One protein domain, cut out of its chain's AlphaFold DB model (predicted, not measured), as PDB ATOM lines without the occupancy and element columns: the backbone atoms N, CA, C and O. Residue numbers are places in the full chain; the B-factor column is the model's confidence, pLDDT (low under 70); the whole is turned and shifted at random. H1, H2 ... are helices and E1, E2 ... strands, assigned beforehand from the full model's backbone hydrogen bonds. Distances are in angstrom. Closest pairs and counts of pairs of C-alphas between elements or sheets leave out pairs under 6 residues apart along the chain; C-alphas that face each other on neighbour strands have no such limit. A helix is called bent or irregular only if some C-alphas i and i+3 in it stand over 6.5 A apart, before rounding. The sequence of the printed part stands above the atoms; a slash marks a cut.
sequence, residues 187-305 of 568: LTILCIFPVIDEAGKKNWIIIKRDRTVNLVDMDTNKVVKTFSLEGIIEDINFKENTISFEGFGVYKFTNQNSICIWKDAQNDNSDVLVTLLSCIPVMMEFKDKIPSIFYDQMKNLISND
ATOM      1  N   LEU A 187      44.383 -22.276   9.601       88.00
ATOM      2  CA  LEU A 187      44.322 -21.793   8.227       88.00
ATOM      3  C   LEU A 187      45.404 -22.509   7.426       88.00
ATOM      4  O   LEU A 187      46.577 -22.371   7.737       88.00
ATOM      5  N   THR A 188      45.015 -23.287   6.422       90.50
ATOM      6  CA  THR A 188      45.931 -24.015   5.527       90.50
ATOM      7  C   THR A 188      46.123 -23.296   4.194       90.50
ATOM      8  O   THR A 188      47.172 -23.438   3.566       90.50
ATOM      9  N   ILE A 189      45.142 -22.481   3.795       91.69
ATOM     10  CA  ILE A 189      45.153 -21.651   2.587       91.69
ATOM     11  C   ILE A 189      45.560 -20.223   2.962       91.69
ATOM     12  O   ILE A 189      44.990 -19.642   3.884       91.69
ATOM     13  N   LEU A 190      46.530 -19.663   2.237       89.50
ATOM     14  CA  LEU A 190      46.905 -18.247   2.299       89.50
ATOM     15  C   LEU A 190      46.006 -17.403   1.400       89.50
ATOM     16  O   LEU A 190      45.447 -16.403   1.839       89.50
ATOM     17  N   CYS A 191      45.863 -17.813   0.140       91.44
ATOM     18  CA  CYS A 191      45.028 -17.106  -0.816       91.44
ATOM     19  C   CYS A 191      44.464 -18.041  -1.883       91.44
ATOM     20  O   CYS A 191      45.027 -19.094  -2.193       91.44
ATOM     21  N   ILE A 192      43.358 -17.608  -2.473       93.94
ATOM     22  CA  ILE A 192      42.700 -18.280  -3.582       93.94
ATOM     23  C   ILE A 192      42.146 -17.229  -4.538       93.94
ATOM     24  O   ILE A 192      41.400 -16.350  -4.129       93.94
ATOM     25  N   PHE A 193      42.499 -17.288  -5.813       93.38
ATOM     26  CA  PHE A 193      41.995 -16.316  -6.781       93.38
ATOM     27  C   PHE A 193      41.986 -16.913  -8.198       93.38
ATOM     28  O   PHE A 193      42.713 -17.869  -8.483       93.38
ATOM     29  N   PRO A 194      41.120 -16.402  -9.083       94.56
ATOM     30  CA  PRO A 194      40.956 -16.906 -10.433       94.56
ATOM     31  C   PRO A 194      42.031 -16.351 -11.378       94.56
ATOM     32  O   PRO A 194      42.445 -15.190 -11.282       94.56
ATOM     33  N   VAL A 195      42.432 -17.175 -12.341       93.31
ATOM     34  CA  VAL A 195      43.314 -16.822 -13.457       93.31
ATOM     35  C   VAL A 195      42.828 -17.461 -14.755       93.31
ATOM     36  O   VAL A 195      42.040 -18.408 -14.752       93.31
ATOM     37  N   ILE A 196      43.314 -16.942 -15.876       93.31
ATOM     38  CA  ILE A 196      43.023 -17.423 -17.224       93.31
ATOM     39  C   ILE A 196      44.348 -17.812 -17.873       93.31
ATOM     40  O   ILE A 196      45.283 -17.015 -17.853       93.31
ATOM     41  N   ASP A 197      44.452 -19.023 -18.407       91.00
ATOM     42  CA  ASP A 197      45.636 -19.439 -19.166       91.00
ATOM     43  C   ASP A 197      45.641 -18.873 -20.600       91.00
ATOM     44  O   ASP A 197      44.679 -18.245 -21.050       91.00
ATOM     45  N   GLU A 198      46.730 -19.095 -21.335       88.62
ATOM     46  CA  GLU A 198      46.890 -18.647 -22.729       88.62
ATOM     47  C   GLU A 198      45.808 -19.197 -23.675       88.62
ATOM     48  O   GLU A 198      45.466 -18.550 -24.665       88.62
ATOM     49  N   ALA A 199      45.229 -20.358 -23.358       89.69
ATOM     50  CA  ALA A 199      44.144 -20.966 -24.126       89.69
ATOM     51  C   ALA A 199      42.759 -20.391 -23.765       89.69
ATOM     52  O   ALA A 199      41.745 -20.816 -24.321       89.69
ATOM     53  N   GLY A 200      42.691 -19.428 -22.840       91.12
ATOM     54  CA  GLY A 200      41.447 -18.823 -22.369       91.12
ATOM     55  C   GLY A 200      40.710 -19.657 -21.318       91.12
ATOM     56  O   GLY A 200      39.596 -19.303 -20.919       91.12
ATOM     57  N   LYS A 201      41.305 -20.756 -20.853       92.56
ATOM     58  CA  LYS A 201      40.708 -21.639 -19.860       92.56
ATOM     59  C   LYS A 201      40.935 -21.086 -18.454       92.56
ATOM     60  O   LYS A 201      41.993 -20.557 -18.108       92.56
ATOM     61  N   LYS A 202      39.885 -21.175 -17.637       94.94
ATOM     62  CA  LYS A 202      39.839 -20.569 -16.306       94.94
ATOM     63  C   LYS A 202      40.282 -21.568 -15.249       94.94
ATOM     64  O   LYS A 202      39.806 -22.702 -15.209       94.94
ATOM     65  N   ASN A 203      41.166 -21.118 -14.372       94.62
ATOM     66  CA  ASN A 203      41.733 -21.918 -13.299       94.62
ATOM     67  C   ASN A 203      41.712 -21.118 -11.989       94.62
ATOM     68  O   ASN A 203      41.775 -19.891 -11.993       94.62
ATOM     69  N   TRP A 204      41.644 -21.809 -10.860       95.25
ATOM     70  CA  TRP A 204      41.946 -21.259  -9.546       95.25
ATOM     71  C   TRP A 204      43.424 -21.447  -9.244       95.25
ATOM     72  O   TRP A 204      43.956 -22.545  -9.402       95.25
ATOM     73  N   ILE A 205      44.066 -20.402  -8.740       93.06
ATOM     74  CA  ILE A 205      45.327 -20.532  -8.023       93.06
ATOM     75  C   ILE A 205      45.002 -20.598  -6.540       93.06
ATOM     76  O   ILE A 205      44.352 -19.700  -6.011       93.06
ATOM     77  N   ILE A 206      45.459 -21.656  -5.876       94.19
ATOM     78  CA  ILE A 206      45.326 -21.851  -4.432       94.19
ATOM     79  C   ILE A 206      46.730 -21.919  -3.844       94.19
ATOM     80  O   ILE A 206      47.458 -22.877  -4.098       94.19
ATOM     81  N   ILE A 207      47.101 -20.920  -3.047       92.00
ATOM     82  CA  ILE A 207      48.383 -20.898  -2.340       92.00
ATOM     83  C   ILE A 207      48.151 -21.379  -0.915       92.00
ATOM     84  O   ILE A 207      47.344 -20.814  -0.174       92.00
ATOM     85  N   LYS A 208      48.870 -22.425  -0.527       91.75
ATOM     86  CA  LYS A 208      48.885 -22.975   0.823       91.75
ATOM     87  C   LYS A 208      49.945 -22.298   1.686       91.75
ATOM     88  O   LYS A 208      50.874 -21.658   1.196       91.75
ATOM     89  N   ARG A 209      49.821 -22.465   3.001       88.31
ATOM     90  CA  ARG A 209      50.770 -21.919   3.983       88.31
ATOM     91  C   ARG A 209      52.173 -22.482   3.905       88.31
ATOM     92  O   ARG A 209      53.114 -21.758   4.194       88.31
ATOM     93  N   ASP A 210      52.302 -23.736   3.495       88.69
ATOM     94  CA  ASP A 210      53.587 -24.378   3.213       88.69
ATOM     95  C   ASP A 210      54.213 -23.890   1.895       88.69
ATOM     96  O   ASP A 210      55.142 -24.507   1.391       88.69
ATOM     97  N   ARG A 211      53.684 -22.797   1.325       87.50
ATOM     98  CA  ARG A 211      54.097 -22.207   0.051       87.50
ATOM     99  C   ARG A 211      53.843 -23.113  -1.156       87.50
ATOM    100  O   ARG A 211      54.263 -22.779  -2.256       87.50
ATOM    101  N   THR A 212      53.078 -24.193  -1.009       91.00
ATOM    102  CA  THR A 212      52.608 -24.980  -2.153       91.00
ATOM    103  C   THR A 212      51.524 -24.219  -2.912       91.00
ATOM    104  O   THR A 212      50.554 -23.738  -2.325       91.00
ATOM    105  N   VAL A 213      51.644 -24.164  -4.231       90.56
ATOM    106  CA  VAL A 213      50.665 -23.584  -5.145       90.56
ATOM    107  C   VAL A 213      49.992 -24.703  -5.925       90.56
ATOM    108  O   VAL A 213      50.652 -25.501  -6.587       90.56
ATOM    109  N   ASN A 214      48.665 -24.752  -5.860       93.25
ATOM    110  CA  ASN A 214      47.843 -25.640  -6.666       93.25
ATOM    111  C   ASN A 214      47.110 -24.835  -7.735       93.25
ATOM    112  O   ASN A 214      46.387 -23.891  -7.415       93.25
ATOM    113  N   LEU A 215      47.243 -25.265  -8.985       92.12
ATOM    114  CA  LEU A 215      46.408 -24.805 -10.083       92.12
ATOM    115  C   LEU A 215      45.241 -25.781 -10.240       92.12
ATOM    116  O   LEU A 215      45.456 -26.961 -10.518       92.12
ATOM    117  N   VAL A 216      44.017 -25.304 -10.043       95.00
ATOM    118  CA  VAL A 216      42.800 -26.122 -10.067       95.00
ATOM    119  C   VAL A 216      41.908 -25.675 -11.213       95.00
ATOM    120  O   VAL A 216      41.579 -24.503 -11.337       95.00
ATOM    121  N   ASP A 217      41.497 -26.614 -12.048       93.81
ATOM    122  CA  ASP A 217      40.580 -26.363 -13.154       93.81
ATOM    123  C   ASP A 217      39.187 -26.001 -12.611       93.81
ATOM    124  O   ASP A 217      38.646 -26.722 -11.771       93.81
ATOM    125  N   MET A 218      38.605 -24.886 -13.069       95.12
ATOM    126  CA  MET A 218      37.322 -24.404 -12.535       95.12
ATOM    127  C   MET A 218      36.121 -25.283 -12.890       95.12
ATOM    128  O   MET A 218      35.119 -25.246 -12.182       95.12
ATOM    129  N   ASP A 219      36.183 -26.026 -13.993       92.38
ATOM    130  CA  ASP A 219      35.059 -26.815 -14.502       92.38
ATOM    131  C   ASP A 219      35.029 -28.214 -13.880       92.38
ATOM    132  O   ASP A 219      33.969 -28.764 -13.597       92.38
ATOM    133  N   THR A 220      36.205 -28.792 -13.644       91.62
ATOM    134  CA  THR A 220      36.371 -30.152 -13.118       91.62
ATOM    135  C   THR A 220      36.723 -30.185 -11.634       91.62
ATOM    136  O   THR A 220      36.667 -31.255 -11.028       91.62
ATOM    137  N   ASN A 221      37.113 -29.043 -11.051       89.25
ATOM    138  CA  ASN A 221      37.628 -28.907  -9.686       89.25
ATOM    139  C   ASN A 221      38.811 -29.855  -9.382       89.25
ATOM    140  O   ASN A 221      39.059 -30.230  -8.235       89.25
ATOM    141  N   LYS A 222      39.543 -30.278 -10.423       91.94
ATOM    142  CA  LYS A 222      40.721 -31.141 -10.305       91.94
ATOM    143  C   LYS A 222      41.985 -30.299 -10.274       91.94
ATOM    144  O   LYS A 222      42.129 -29.342 -11.034       91.94
ATOM    145  N   VAL A 223      42.919 -30.698  -9.415       93.06
ATOM    146  CA  VAL A 223      44.274 -30.144  -9.420       93.06
ATOM    147  C   VAL A 223      44.919 -30.513 -10.753       93.06
ATOM    148  O   VAL A 223      45.131 -31.687 -11.046       93.06
ATOM    149  N   VAL A 224      45.189 -29.501 -11.569       90.50
ATOM    150  CA  VAL A 224      45.884 -29.635 -12.850       90.50
ATOM    151  C   VAL A 224      47.377 -29.758 -12.596       90.50
ATOM    152  O   VAL A 224      48.041 -30.583 -13.220       90.50
ATOM    153  N   LYS A 225      47.904 -28.925 -11.690       88.56
ATOM    154  CA  LYS A 225      49.332 -28.848 -11.364       88.56
ATOM    155  C   LYS A 225      49.557 -28.406  -9.919       88.56
ATOM    156  O   LYS A 225      48.731 -27.695  -9.347       88.56
ATOM    157  N   THR A 226      50.715 -28.781  -9.387       90.94
ATOM    158  CA  THR A 226      51.203 -28.403  -8.059       90.94
ATOM    159  C   THR A 226      52.679 -28.025  -8.163       90.94
ATOM    160  O   THR A 226      53.447 -28.752  -8.792       90.94
ATOM    161  N   PHE A 227      53.070 -26.899  -7.572       88.12
ATOM    162  CA  PHE A 227      54.446 -26.386  -7.566       88.12
ATOM    163  C   PHE A 227      54.707 -25.550  -6.300       88.12
ATOM    164  O   PHE A 227      53.784 -25.302  -5.529       88.12
ATOM    165  N   SER A 228      55.955 -25.142  -6.046       85.31
ATOM    166  CA  SER A 228      56.310 -24.273  -4.908       85.31
ATOM    167  C   SER A 228      56.270 -22.797  -5.305       85.31
ATOM    168  O   SER A 228      56.682 -22.449  -6.410       85.31
ATOM    169  N   LEU A 229      55.837 -21.925  -4.390       79.50
ATOM    170  CA  LEU A 229      55.890 -20.467  -4.541       79.50
ATOM    171  C   LEU A 229      57.331 -19.961  -4.722       79.50
ATOM    172  O   LEU A 229      57.543 -18.945  -5.371       79.50
ATOM    173  N   GLU A 230      58.313 -20.677  -4.168       74.38
ATOM    174  CA  GLU A 230      59.744 -20.363  -4.295       74.38
ATOM    175  C   GLU A 230      60.302 -20.696  -5.687       74.38
ATOM    176  O   GLU A 230      61.317 -20.144  -6.092       74.38
ATOM    177  N   GLY A 231      59.625 -21.571  -6.440       62.94
ATOM    178  CA  GLY A 231      59.966 -21.895  -7.829       62.94
ATOM    179  C   GLY A 231      59.394 -20.905  -8.847       62.94
ATOM    180  O   GLY A 231      59.330 -21.215 -10.034       62.94
ATOM    181  N   ILE A 232      58.902 -19.748  -8.394       65.69
ATOM    182  CA  ILE A 232      58.317 -18.718  -9.252       65.69
ATOM    183  C   ILE A 232      59.393 -17.692  -9.573       65.69
ATOM    184  O   ILE A 232      59.841 -16.953  -8.699       65.69
ATOM    185  N   ILE A 233      59.775 -17.627 -10.846       56.47
ATOM    186  CA  ILE A 233      60.619 -16.556 -11.368       56.47
ATOM    187  C   ILE A 233      59.784 -15.265 -11.359       56.47
ATOM    188  O   ILE A 233      58.656 -15.256 -11.851       56.47
ATOM    189  N   GLU A 234      60.305 -14.194 -10.755       59.69
ATOM    190  CA  GLU A 234      59.656 -12.878 -10.710       59.69
ATOM    191  C   GLU A 234      59.316 -12.380 -12.122       59.69
ATOM    192  O   GLU A 234      60.173 -11.852 -12.818       59.69
ATOM    193  N   ASP A 235      58.056 -12.522 -12.534       61.00
ATOM    194  CA  ASP A 235      57.557 -11.940 -13.784       61.00
ATOM    195  C   ASP A 235      56.064 -11.583 -13.666       61.00
ATOM    196  O   ASP A 235      55.236 -11.867 -14.534       61.00
ATOM    197  N   ILE A 236      55.672 -10.967 -12.541       67.50
ATOM    198  CA  ILE A 236      54.365 -10.300 -12.490       67.50
ATOM    199  C   ILE A 236      54.456  -9.065 -13.381       67.50
ATOM    200  O   ILE A 236      54.966  -8.017 -12.972       67.50
ATOM    201  N   ASN A 237      53.911  -9.155 -14.590       74.12
ATOM    202  CA  ASN A 237      53.761  -7.984 -15.432       74.12
ATOM    203  C   ASN A 237      52.518  -7.204 -14.984       74.12
ATOM    204  O   ASN A 237      51.395  -7.456 -15.422       74.12
ATOM    205  N   PHE A 238      52.727  -6.213 -14.113       72.12
ATOM    206  CA  PHE A 238      51.661  -5.331 -13.617       72.12
ATOM    207  C   PHE A 238      50.935  -4.559 -14.720       72.12
ATOM    208  O   PHE A 238      49.795  -4.152 -14.516       72.12
ATOM    209  N   LYS A 239      51.583  -4.318 -15.867       73.69
ATOM    210  CA  LYS A 239      50.937  -3.632 -16.994       73.69
ATOM    211  C   LYS A 239      49.977  -4.562 -17.730       73.69
ATOM    212  O   LYS A 239      48.935  -4.111 -18.192       73.69
ATOM    213  N   GLU A 240      50.319  -5.844 -17.823       77.81
ATOM    214  CA  GLU A 240      49.538  -6.845 -18.561       77.81
ATOM    215  C   GLU A 240      48.599  -7.663 -17.666       77.81
ATOM    216  O   GLU A 240      47.744  -8.394 -18.172       77.81
ATOM    217  N   ASN A 241      48.701  -7.489 -16.344       85.19
ATOM    218  CA  ASN A 241      48.023  -8.293 -15.333       85.19
ATOM    219  C   ASN A 241      48.288  -9.790 -15.536       85.19
ATOM    220  O   ASN A 241      47.355 -10.595 -15.513       85.19
ATOM    221  N   THR A 242      49.550 -10.164 -15.739       85.50
ATOM    222  CA  THR A 242      49.958 -11.559 -15.930       85.50
ATOM    223  C   THR A 242      50.952 -12.017 -14.872       85.50
ATOM    224  O   THR A 242      51.614 -11.210 -14.220       85.50
ATOM    225  N   ILE A 243      51.014 -13.331 -14.685       84.56
ATOM    226  CA  ILE A 243      52.007 -14.040 -13.893       84.56
ATOM    227  C   ILE A 243      52.549 -15.200 -14.724       84.56
ATOM    228  O   ILE A 243      51.781 -15.988 -15.281       84.56
ATOM    229  N   SER A 244      53.869 -15.289 -14.809       81.44
ATOM    230  CA  SER A 244      54.566 -16.365 -15.508       81.44
ATOM    231  C   SER A 244      55.110 -17.371 -14.507       81.44
ATOM    232  O   SER A 244      55.609 -17.010 -13.445       81.44
ATOM    233  N   PHE A 245      55.031 -18.647 -14.861       75.81
ATOM    234  CA  PHE A 245      55.572 -19.734 -14.057       75.81
ATOM    235  C   PHE A 245      56.566 -20.536 -14.897       75.81
ATOM    236  O   PHE A 245      56.261 -20.921 -16.033       75.81
ATOM    237  N   GLU A 246      57.744 -20.814 -14.341       70.69
ATOM    238  CA  GLU A 246      58.805 -21.534 -15.048       70.69
ATOM    239  C   GLU A 246      58.330 -22.930 -15.478       70.69
ATOM    240  O   GLU A 246      57.963 -23.753 -14.649       70.69
ATOM    241  N   GLY A 247      58.292 -23.201 -16.785       72.00
ATOM    242  CA  GLY A 247      57.801 -24.481 -17.317       72.00
ATOM    243  C   GLY A 247      56.278 -24.678 -17.249       72.00
ATOM    244  O   GLY A 247      55.784 -25.750 -17.612       72.00
ATOM    245  N   PHE A 248      55.511 -23.666 -16.825       71.19
ATOM    246  CA  PHE A 248      54.054 -23.777 -16.684       71.19
ATOM    247  C   PHE A 248      53.239 -22.749 -17.482       71.19
ATOM    248  O   PHE A 248      52.026 -22.929 -17.566       71.19
ATOM    249  N   GLY A 249      53.882 -21.777 -18.135       80.69
ATOM    250  CA  GLY A 249      53.243 -20.818 -19.050       80.69
ATOM    251  C   GLY A 249      52.819 -19.511 -18.376       80.69
ATOM    252  O   GLY A 249      53.094 -19.295 -17.190       80.69
ATOM    253  N   VAL A 250      52.169 -18.631 -19.145       86.62
ATOM    254  CA  VAL A 250      51.693 -17.325 -18.674       86.62
ATOM    255  C   VAL A 250      50.207 -17.391 -18.319       86.62
ATOM    256  O   VAL A 250      49.383 -17.922 -19.060       86.62
ATOM    257  N   TYR A 251      49.844 -16.815 -17.176       88.94
ATOM    258  CA  TYR A 251      48.464 -16.728 -16.712       88.94
ATOM    259  C   TYR A 251      48.070 -15.277 -16.521       88.94
ATOM    260  O   TYR A 251      48.817 -14.485 -15.957       88.94
ATOM    261  N   LYS A 252      46.864 -14.925 -16.950       91.19
ATOM    262  CA  LYS A 252      46.286 -13.600 -16.771       91.19
ATOM    263  C   LYS A 252      45.378 -13.576 -15.548       91.19
ATOM    264  O   LYS A 252      44.462 -14.390 -15.428       91.19
ATOM    265  N   PHE A 253      45.594 -12.621 -14.653       90.19
ATOM    266  CA  PHE A 253      44.674 -12.341 -13.557       90.19
ATOM    267  C   PHE A 253      43.343 -11.811 -14.107       90.19
ATOM    268  O   PHE A 253      43.325 -11.012 -15.046       90.19
ATOM    269  N   THR A 254      42.216 -12.220 -13.516       87.81
ATOM    270  CA  THR A 254      40.901 -11.732 -13.974       87.81
ATOM    271  C   THR A 254      40.677 -10.257 -13.646       87.81
ATOM    272  O   THR A 254      39.978  -9.570 -14.390       87.81
ATOM    273  N   ASN A 255      41.301  -9.747 -12.578       84.44
ATOM    274  CA  ASN A 255      41.225  -8.346 -12.179       84.44
ATOM    275  C   ASN A 255      42.508  -7.864 -11.469       84.44
ATOM    276  O   ASN A 255      43.384  -8.649 -11.106       84.44
ATOM    277  N   GLN A 256      42.613  -6.545 -11.268       81.38
ATOM    278  CA  GLN A 256      43.757  -5.921 -10.587       81.38
ATOM    279  C   GLN A 256      43.841  -6.276  -9.094       81.38
ATOM    280  O   GLN A 256      44.931  -6.265  -8.526       81.38
ATOM    281  N   ASN A 257      42.722  -6.621  -8.449       83.75
ATOM    282  CA  ASN A 257      42.718  -6.986  -7.031       83.75
ATOM    283  C   ASN A 257      43.427  -8.326  -6.794       83.75
ATOM    284  O   ASN A 257      44.131  -8.457  -5.795       83.75
ATOM    285  N   SER A 258      43.329  -9.283  -7.726       85.06
ATOM    286  CA  SER A 258      44.061 -10.559  -7.670       85.06
ATOM    287  C   SER A 258      45.573 -10.366  -7.564       85.06
ATOM    288  O   SER A 258      46.253 -11.132  -6.887       85.06
ATOM    289  N   ILE A 259      46.101  -9.308  -8.179       83.56
ATOM    290  CA  ILE A 259      47.526  -8.974  -8.129       83.56
ATOM    291  C   ILE A 259      47.927  -8.469  -6.742       83.56
ATOM    292  O   ILE A 259      48.987  -8.830  -6.227       83.56
ATOM    293  N   CYS A 260      47.091  -7.634  -6.121       83.06
ATOM    294  CA  CYS A 260      47.315  -7.179  -4.750       83.06
ATOM    295  C   CYS A 260      47.272  -8.359  -3.770       83.06
ATOM    296  O   CYS A 260      48.170  -8.492  -2.946       83.06
ATOM    297  N   ILE A 261      46.298  -9.262  -3.927       85.81
ATOM    298  CA  ILE A 261      46.182 -10.488  -3.123       85.81
ATOM    299  C   ILE A 261      47.433 -11.361  -3.267       85.81
ATOM    300  O   ILE A 261      47.947 -11.867  -2.272       85.81
ATOM    301  N   TRP A 262      47.947 -11.519  -4.490       85.62
ATOM    302  CA  TRP A 262      49.185 -12.257  -4.731       85.62
ATOM    303  C   TRP A 262      50.372 -11.659  -3.970       85.62
ATOM    304  O   TRP A 262      51.098 -12.379  -3.285       85.62
ATOM    305  N   LYS A 263      50.550 -10.334  -4.044       83.25
ATOM    306  CA  LYS A 263      51.601  -9.627  -3.294       83.25
ATOM    307  C   LYS A 263      51.467  -9.829  -1.790       83.25
ATOM    308  O   LYS A 263      52.456 -10.105  -1.116       83.25
ATOM    309  N   ASP A 264      50.249  -9.710  -1.271       82.44
ATOM    310  CA  ASP A 264      49.978  -9.904   0.152       82.44
ATOM    311  C   ASP A 264      50.282 -11.344   0.581       82.44
ATOM    312  O   ASP A 264      50.829 -11.560   1.664       82.44
ATOM    313  N   ALA A 265      50.007 -12.326  -0.283       82.00
ATOM    314  CA  ALA A 265      50.355 -13.719  -0.045       82.00
ATOM    315  C   ALA A 265      51.871 -13.950  -0.031       82.00
ATOM    316  O   ALA A 265      52.334 -14.769   0.757       82.00
ATOM    317  N   GLN A 266      52.659 -13.239  -0.842       81.38
ATOM    318  CA  GLN A 266      54.128 -13.322  -0.816       81.38
ATOM    319  C   GLN A 266      54.739 -12.690   0.445       81.38
ATOM    320  O   GLN A 266      55.799 -13.119   0.891       81.38
ATOM    321  N   ASN A 267      54.075 -11.708   1.055       82.00
ATOM    322  CA  ASN A 267      54.573 -11.039   2.252       82.00
ATOM    323  C   ASN A 267      54.383 -11.903   3.514       82.00
ATOM    324  O   ASN A 267      53.264 -12.057   3.999       82.00
ATOM    325  N   ASP A 268      55.480 -12.396   4.099       74.44
ATOM    326  CA  ASP A 268      55.478 -13.176   5.354       74.44
ATOM    327  C   ASP A 268      54.842 -12.447   6.551       74.44
ATOM    328  O   ASP A 268      54.417 -13.081   7.516       74.44
ATOM    329  N   ASN A 269      54.754 -11.114   6.500       74.44
ATOM    330  CA  ASN A 269      54.201 -10.303   7.583       74.44
ATOM    331  C   ASN A 269      52.691 -10.032   7.454       74.44
ATOM    332  O   ASN A 269      52.131  -9.333   8.305       74.44
ATOM    333  N   SER A 270      52.020 -10.525   6.405       76.25
ATOM    334  CA  SER A 270      50.579 -10.309   6.231       76.25
ATOM    335  C   SER A 270      49.753 -11.148   7.220       76.25
ATOM    336  O   SER A 270      50.112 -12.267   7.591       76.25
ATOM    337  N   ASP A 271      48.630 -10.602   7.706       82.69
ATOM    338  CA  ASP A 271      47.697 -11.387   8.524       82.69
ATOM    339  C   ASP A 271      46.969 -12.378   7.614       82.69
ATOM    340  O   ASP A 271      46.172 -11.976   6.768       82.69
ATOM    341  N   VAL A 272      47.230 -13.672   7.814       86.31
ATOM    342  CA  VAL A 272      46.708 -14.759   6.974       86.31
ATOM    343  C   VAL A 272      45.189 -14.705   6.812       86.31
ATOM    344  O   VAL A 272      44.686 -14.971   5.723       86.31
ATOM    345  N   LEU A 273      44.441 -14.340   7.861       88.81
ATOM    346  CA  LEU A 273      42.990 -14.230   7.734       88.81
ATOM    347  C   LEU A 273      42.606 -13.047   6.849       88.81
ATOM    348  O   LEU A 273      41.700 -13.170   6.035       88.81
ATOM    349  N   VAL A 274      43.273 -11.904   7.012       89.31
ATOM    350  CA  VAL A 274      43.003 -10.722   6.186       89.31
ATOM    351  C   VAL A 274      43.294 -11.040   4.722       89.31
ATOM    352  O   VAL A 274      42.436 -10.789   3.883       89.31
ATOM    353  N   THR A 275      44.434 -11.670   4.427       89.75
ATOM    354  CA  THR A 275      44.805 -12.098   3.069       89.75
ATOM    355  C   THR A 275      43.771 -13.060   2.479       89.75
ATOM    356  O   THR A 275      43.300 -12.856   1.357       89.75
ATOM    357  N   LEU A 276      43.338 -14.064   3.251       91.75
ATOM    358  CA  LEU A 276      42.306 -15.010   2.827       91.75
ATOM    359  C   LEU A 276      40.965 -14.311   2.560       91.75
ATOM    360  O   LEU A 276      40.341 -14.553   1.531       91.75
ATOM    361  N   LEU A 277      40.513 -13.429   3.453       91.81
ATOM    362  CA  LEU A 277      39.248 -12.715   3.272       91.81
ATOM    363  C   LEU A 277      39.311 -11.753   2.087       91.81
ATOM    364  O   LEU A 277      38.327 -11.635   1.362       91.81
ATOM    365  N   SER A 278      40.449 -11.104   1.835       91.06
ATOM    366  CA  SER A 278      40.646 -10.230   0.671       91.06
ATOM    367  C   SER A 278      40.493 -10.952  -0.668       91.06
ATOM    368  O   SER A 278      40.216 -10.299  -1.670       91.06
ATOM    369  N   CYS A 279      40.579 -12.285  -0.691       93.31
ATOM    370  CA  CYS A 279      40.295 -13.096  -1.872       93.31
ATOM    371  C   CYS A 279      38.810 -13.110  -2.263       93.31
ATOM    372  O   CYS A 279      38.478 -13.195  -3.445       93.31
ATOM    373  N   ILE A 280      37.911 -13.018  -1.278       94.00
ATOM    374  CA  ILE A 280      36.479 -13.289  -1.453       94.00
ATOM    375  C   ILE A 280      35.836 -12.431  -2.559       94.00
ATOM    376  O   ILE A 280      35.171 -13.011  -3.417       94.00
ATOM    377  N   PRO A 281      36.037 -11.096  -2.631       92.56
ATOM    378  CA  PRO A 281      35.434 -10.276  -3.685       92.56
ATOM    379  C   PRO A 281      35.762 -10.749  -5.102       92.56
ATOM    380  O   PRO A 281      34.899 -10.739  -5.973       92.56
ATOM    381  N   VAL A 282      36.999 -11.195  -5.319       92.19
ATOM    382  CA  VAL A 282      37.477 -11.687  -6.615       92.19
ATOM    383  C   VAL A 282      36.890 -13.068  -6.918       92.19
ATOM    384  O   VAL A 282      36.508 -13.355  -8.049       92.19
ATOM    385  N   MET A 283      36.772 -13.927  -5.905       92.81
ATOM    386  CA  MET A 283      36.175 -15.255  -6.058       92.81
ATOM    387  C   MET A 283      34.689 -15.196  -6.422       92.81
ATOM    388  O   MET A 283      34.206 -16.060  -7.154       92.81
ATOM    389  N   MET A 284      33.967 -14.180  -5.942       92.44
ATOM    390  CA  MET A 284      32.527 -14.047  -6.177       92.44
ATOM    391  C   MET A 284      32.150 -13.801  -7.642       92.44
ATOM    392  O   MET A 284      31.007 -14.067  -8.009       92.44
ATOM    393  N   GLU A 285      33.096 -13.396  -8.502       90.00
ATOM    394  CA  GLU A 285      32.916 -13.404  -9.966       90.00
ATOM    395  C   GLU A 285      32.567 -14.812 -10.497       90.00
ATOM    396  O   GLU A 285      31.911 -14.951 -11.529       90.00
ATOM    397  N   PHE A 286      32.974 -15.857  -9.770       92.25
ATOM    398  CA  PHE A 286      32.806 -17.270 -10.109       92.25
ATOM    399  C   PHE A 286      32.145 -18.055  -8.970       92.25
ATOM    400  O   PHE A 286      32.523 -19.199  -8.711       92.25
ATOM    401  N   LYS A 287      31.166 -17.450  -8.281       90.69
ATOM    402  CA  LYS A 287      30.529 -18.003  -7.068       90.69
ATOM    403  C   LYS A 287      30.120 -19.485  -7.170       90.69
ATOM    404  O   LYS A 287      30.347 -20.240  -6.231       90.69
ATOM    405  N   ASP A 288      29.615 -19.917  -8.330       91.31
ATOM    406  CA  ASP A 288      29.109 -21.281  -8.555       91.31
ATOM    407  C   ASP A 288      30.235 -22.315  -8.761       91.31
ATOM    408  O   ASP A 288      29.982 -23.514  -8.852       91.31
ATOM    409  N   LYS A 289      31.490 -21.857  -8.863       93.31
ATOM    410  CA  LYS A 289      32.688 -22.675  -9.107       93.31
ATOM    411  C   LYS A 289      33.742 -22.531  -8.009       93.31
ATOM    412  O   LYS A 289      34.884 -22.944  -8.208       93.31
ATOM    413  N   ILE A 290      33.397 -21.921  -6.872       91.56
ATOM    414  CA  ILE A 290      34.317 -21.786  -5.738       91.56
ATOM    415  C   ILE A 290      34.696 -23.192  -5.227       91.56
ATOM    416  O   ILE A 290      33.800 -23.978  -4.909       91.56
ATOM    417  N   PRO A 291      35.994 -23.531  -5.111       91.19
ATOM    418  CA  PRO A 291      36.427 -24.852  -4.666       91.19
ATOM    419  C   PRO A 291      35.951 -25.176  -3.248       91.19
ATOM    420  O   PRO A 291      36.047 -24.341  -2.346       91.19
ATOM    421  N   SER A 292      35.530 -26.423  -3.015       89.88
ATOM    422  CA  SER A 292      35.052 -26.888  -1.699       89.88
ATOM    423  C   SER A 292      36.055 -26.650  -0.569       89.88
ATOM    424  O   SER A 292      35.655 -26.302   0.537       89.88
ATOM    425  N   ILE A 293      37.359 -26.729  -0.866       90.94
ATOM    426  CA  ILE A 293      38.434 -26.489   0.105       90.94
ATOM    427  C   ILE A 293      38.366 -25.086   0.736       90.94
ATOM    428  O   ILE A 293      38.755 -24.915   1.887       90.94
ATOM    429  N   PHE A 294      37.836 -24.083   0.025       92.06
ATOM    430  CA  PHE A 294      37.599 -22.758   0.600       92.06
ATOM    431  C   PHE A 294      36.463 -22.791   1.626       92.06
ATOM    432  O   PHE A 294      36.609 -22.261   2.726       92.06
ATOM    433  N   TYR A 295      35.347 -23.446   1.305       90.12
ATOM    434  CA  TYR A 295      34.230 -23.588   2.236       90.12
ATOM    435  C   TYR A 295      34.622 -24.408   3.469       90.12
ATOM    436  O   TYR A 295      34.270 -24.031   4.585       90.12
ATOM    437  N   ASP A 296      35.410 -25.468   3.293       89.88
ATOM    438  CA  ASP A 296      35.968 -26.246   4.402       89.88
ATOM    439  C   ASP A 296      36.895 -25.384   5.269       89.88
ATOM    440  O   ASP A 296      36.820 -25.418   6.498       89.88
ATOM    441  N   GLN A 297      37.712 -24.530   4.644       89.62
ATOM    442  CA  GLN A 297      38.560 -23.576   5.352       89.62
ATOM    443  C   GLN A 297      37.745 -22.550   6.151       89.62
ATOM    444  O   GLN A 297      38.123 -22.242   7.281       89.62
ATOM    445  N   MET A 298      36.636 -22.050   5.599       88.75
ATOM    446  CA  MET A 298      35.722 -21.126   6.281       88.75
ATOM    447  C   MET A 298      34.981 -21.799   7.442       88.75
ATOM    448  O   MET A 298      34.854 -21.202   8.509       88.75
ATOM    449  N   LYS A 299      34.547 -23.057   7.293       85.62
ATOM    450  CA  LYS A 299      33.970 -23.834   8.404       85.62
ATOM    451  C   LYS A 299      34.995 -24.021   9.518       85.62
ATOM    452  O   LYS A 299      34.723 -23.666  10.660       85.62
ATOM    453  N   ASN A 300      36.202 -24.470   9.170       84.06
ATOM    454  CA  ASN A 300      37.299 -24.632  10.122       84.06
ATOM    455  C   ASN A 300      37.652 -23.312  10.816       84.06
ATOM    456  O   ASN A 300      37.884 -23.305  12.021       84.06
ATOM    457  N   LEU A 301      37.660 -22.193  10.086       85.62
ATOM    458  CA  LEU A 301      37.879 -20.863  10.647       85.62
ATOM    459  C   LEU A 301      36.859 -20.546  11.749       85.62
ATOM    460  O   LEU A 301      37.239 -20.113  12.833       85.62
ATOM    461  N   ILE A 302      35.573 -20.771  11.481       80.25
ATOM    462  CA  ILE A 302      34.504 -20.453  12.433       80.25
ATOM    463  C   ILE A 302      34.521 -21.422  13.628       80.25
ATOM    464  O   ILE A 302      34.243 -21.016  14.756       80.25
ATOM    465  N   SER A 303      34.894 -22.685  13.409       73.19
ATOM    466  CA  SER A 303      34.980 -23.695  14.469       73.19
ATOM    467  C   SER A 303      36.206 -23.566  15.380       73.19
ATOM    468  O   SER A 303      36.157 -24.068  16.497       73.19
ATOM    469  N   ASN A 304      37.282 -22.897  14.949       74.69
ATOM    470  CA  ASN A 304      38.524 -22.726  15.720       74.69
ATOM    471  C   ASN A 304      38.627 -21.337  16.383       74.69
ATOM    472  O   ASN A 304      39.674 -20.693  16.327       74.69
ATOM    473  N   ASP A 305      37.545 -20.872  17.015       66.25
ATOM    474  CA  ASP A 305      37.579 -19.746  17.965       66.25
ATOM    475  C   ASP A 305      38.054 -18.398  17.412       66.25
ATOM    476  O   ASP A 305      38.611 -17.563  18.134       66.25
TER     477      ASP A 305
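AT A GLANCE: This is residues 187 to 305 of the 568 residues of an uncharacterized protein of Trichomonas vaginalis (UniProt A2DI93). One antiparallel sheet of six strands, strongly twisted and curled like part of a barrel, has a helical hairpin, H1 and H2, packed along its long inner strand E1. A third helix, H3, only grazes the sheet with residues 293 to 297 and has its centre farthest from the mean of the C-alphas. The printed part has 119 residues, with E1 to E6 first and then H1, H2 and H3; the sheet's order is E4 E3 E2 E1 E6 E5. The class is mixed, helices and strands, and the whole is compact, with a radius of gyration of the C-alphas of 13.4 A and spans of 40 by 32 by 23 A.

HOW THE PARTS SIT: E1, residues 189 to 197, E2, 202 to 208, E3, 212 to 217, and E4, 223 to 228, form a meander, each strand the antiparallel neighbour of the one before. N 193 and O 205 of E1 and E2 are 3.0 A apart, N 206 and O 214 of E2 and E3 2.9 A, and N 215 and O 225 of E3 and E4 2.9 A. E1 bends by 54 degrees at residue 194; its C-alphas 195 to 197 face E6, residues 249 to 253, with N 196 and O 252 at 2.8 A. E6 forms a hairpin with the edge strand E5, residues 242 to 245, where N 243 and O 251 are 2.8 A apart. H1, residues 256 to 266, and H2, residues 272 to 289, lie on opposite faces of the sheet, at heights of 7.7 A and 5.7 A. They touch, closest at the C-alphas of Asp 264 and Thr 275, 6.3 A, at a steep tilt of 40 degrees, opposite ways. The closest C-alphas of E1 and H2 are those of Cys 191 and Leu 276, 5.0 A. H2 has a kink of 75 degrees near residue 283 and is irregular: C-alphas 285 and 288 are 8.9 A apart. H3, residues 292 to 303, is near H2. Every O i to N i+4 pair is within hydrogen-bond range in H3, 6 of 7 in H1 and 6 of 14 in H2, where 11 of 15 O i to N i+3 pairs are.

IN THESE COORDINATES: E1 begins at C-alpha 189, (45.153, -21.651, 2.587), and is 21.9 A long; E2 measures 19.5 A and E3 16.4 A. H1 measures 16.1 A, H2 22.8 A and H3 16.5 A, ending at C-alpha 303, (34.980, -23.695, 14.469).

THE WHOLE: The C-alphas farthest apart, those of Ala 199 and Asp 305, are 42.6 A apart. The printed part has no cut. The link E4 to E5, residues 229 to 241, is long; the other links are tight. Mean pLDDT of the printed part is 85.9, with residues 231 to 236 and 305 under 70.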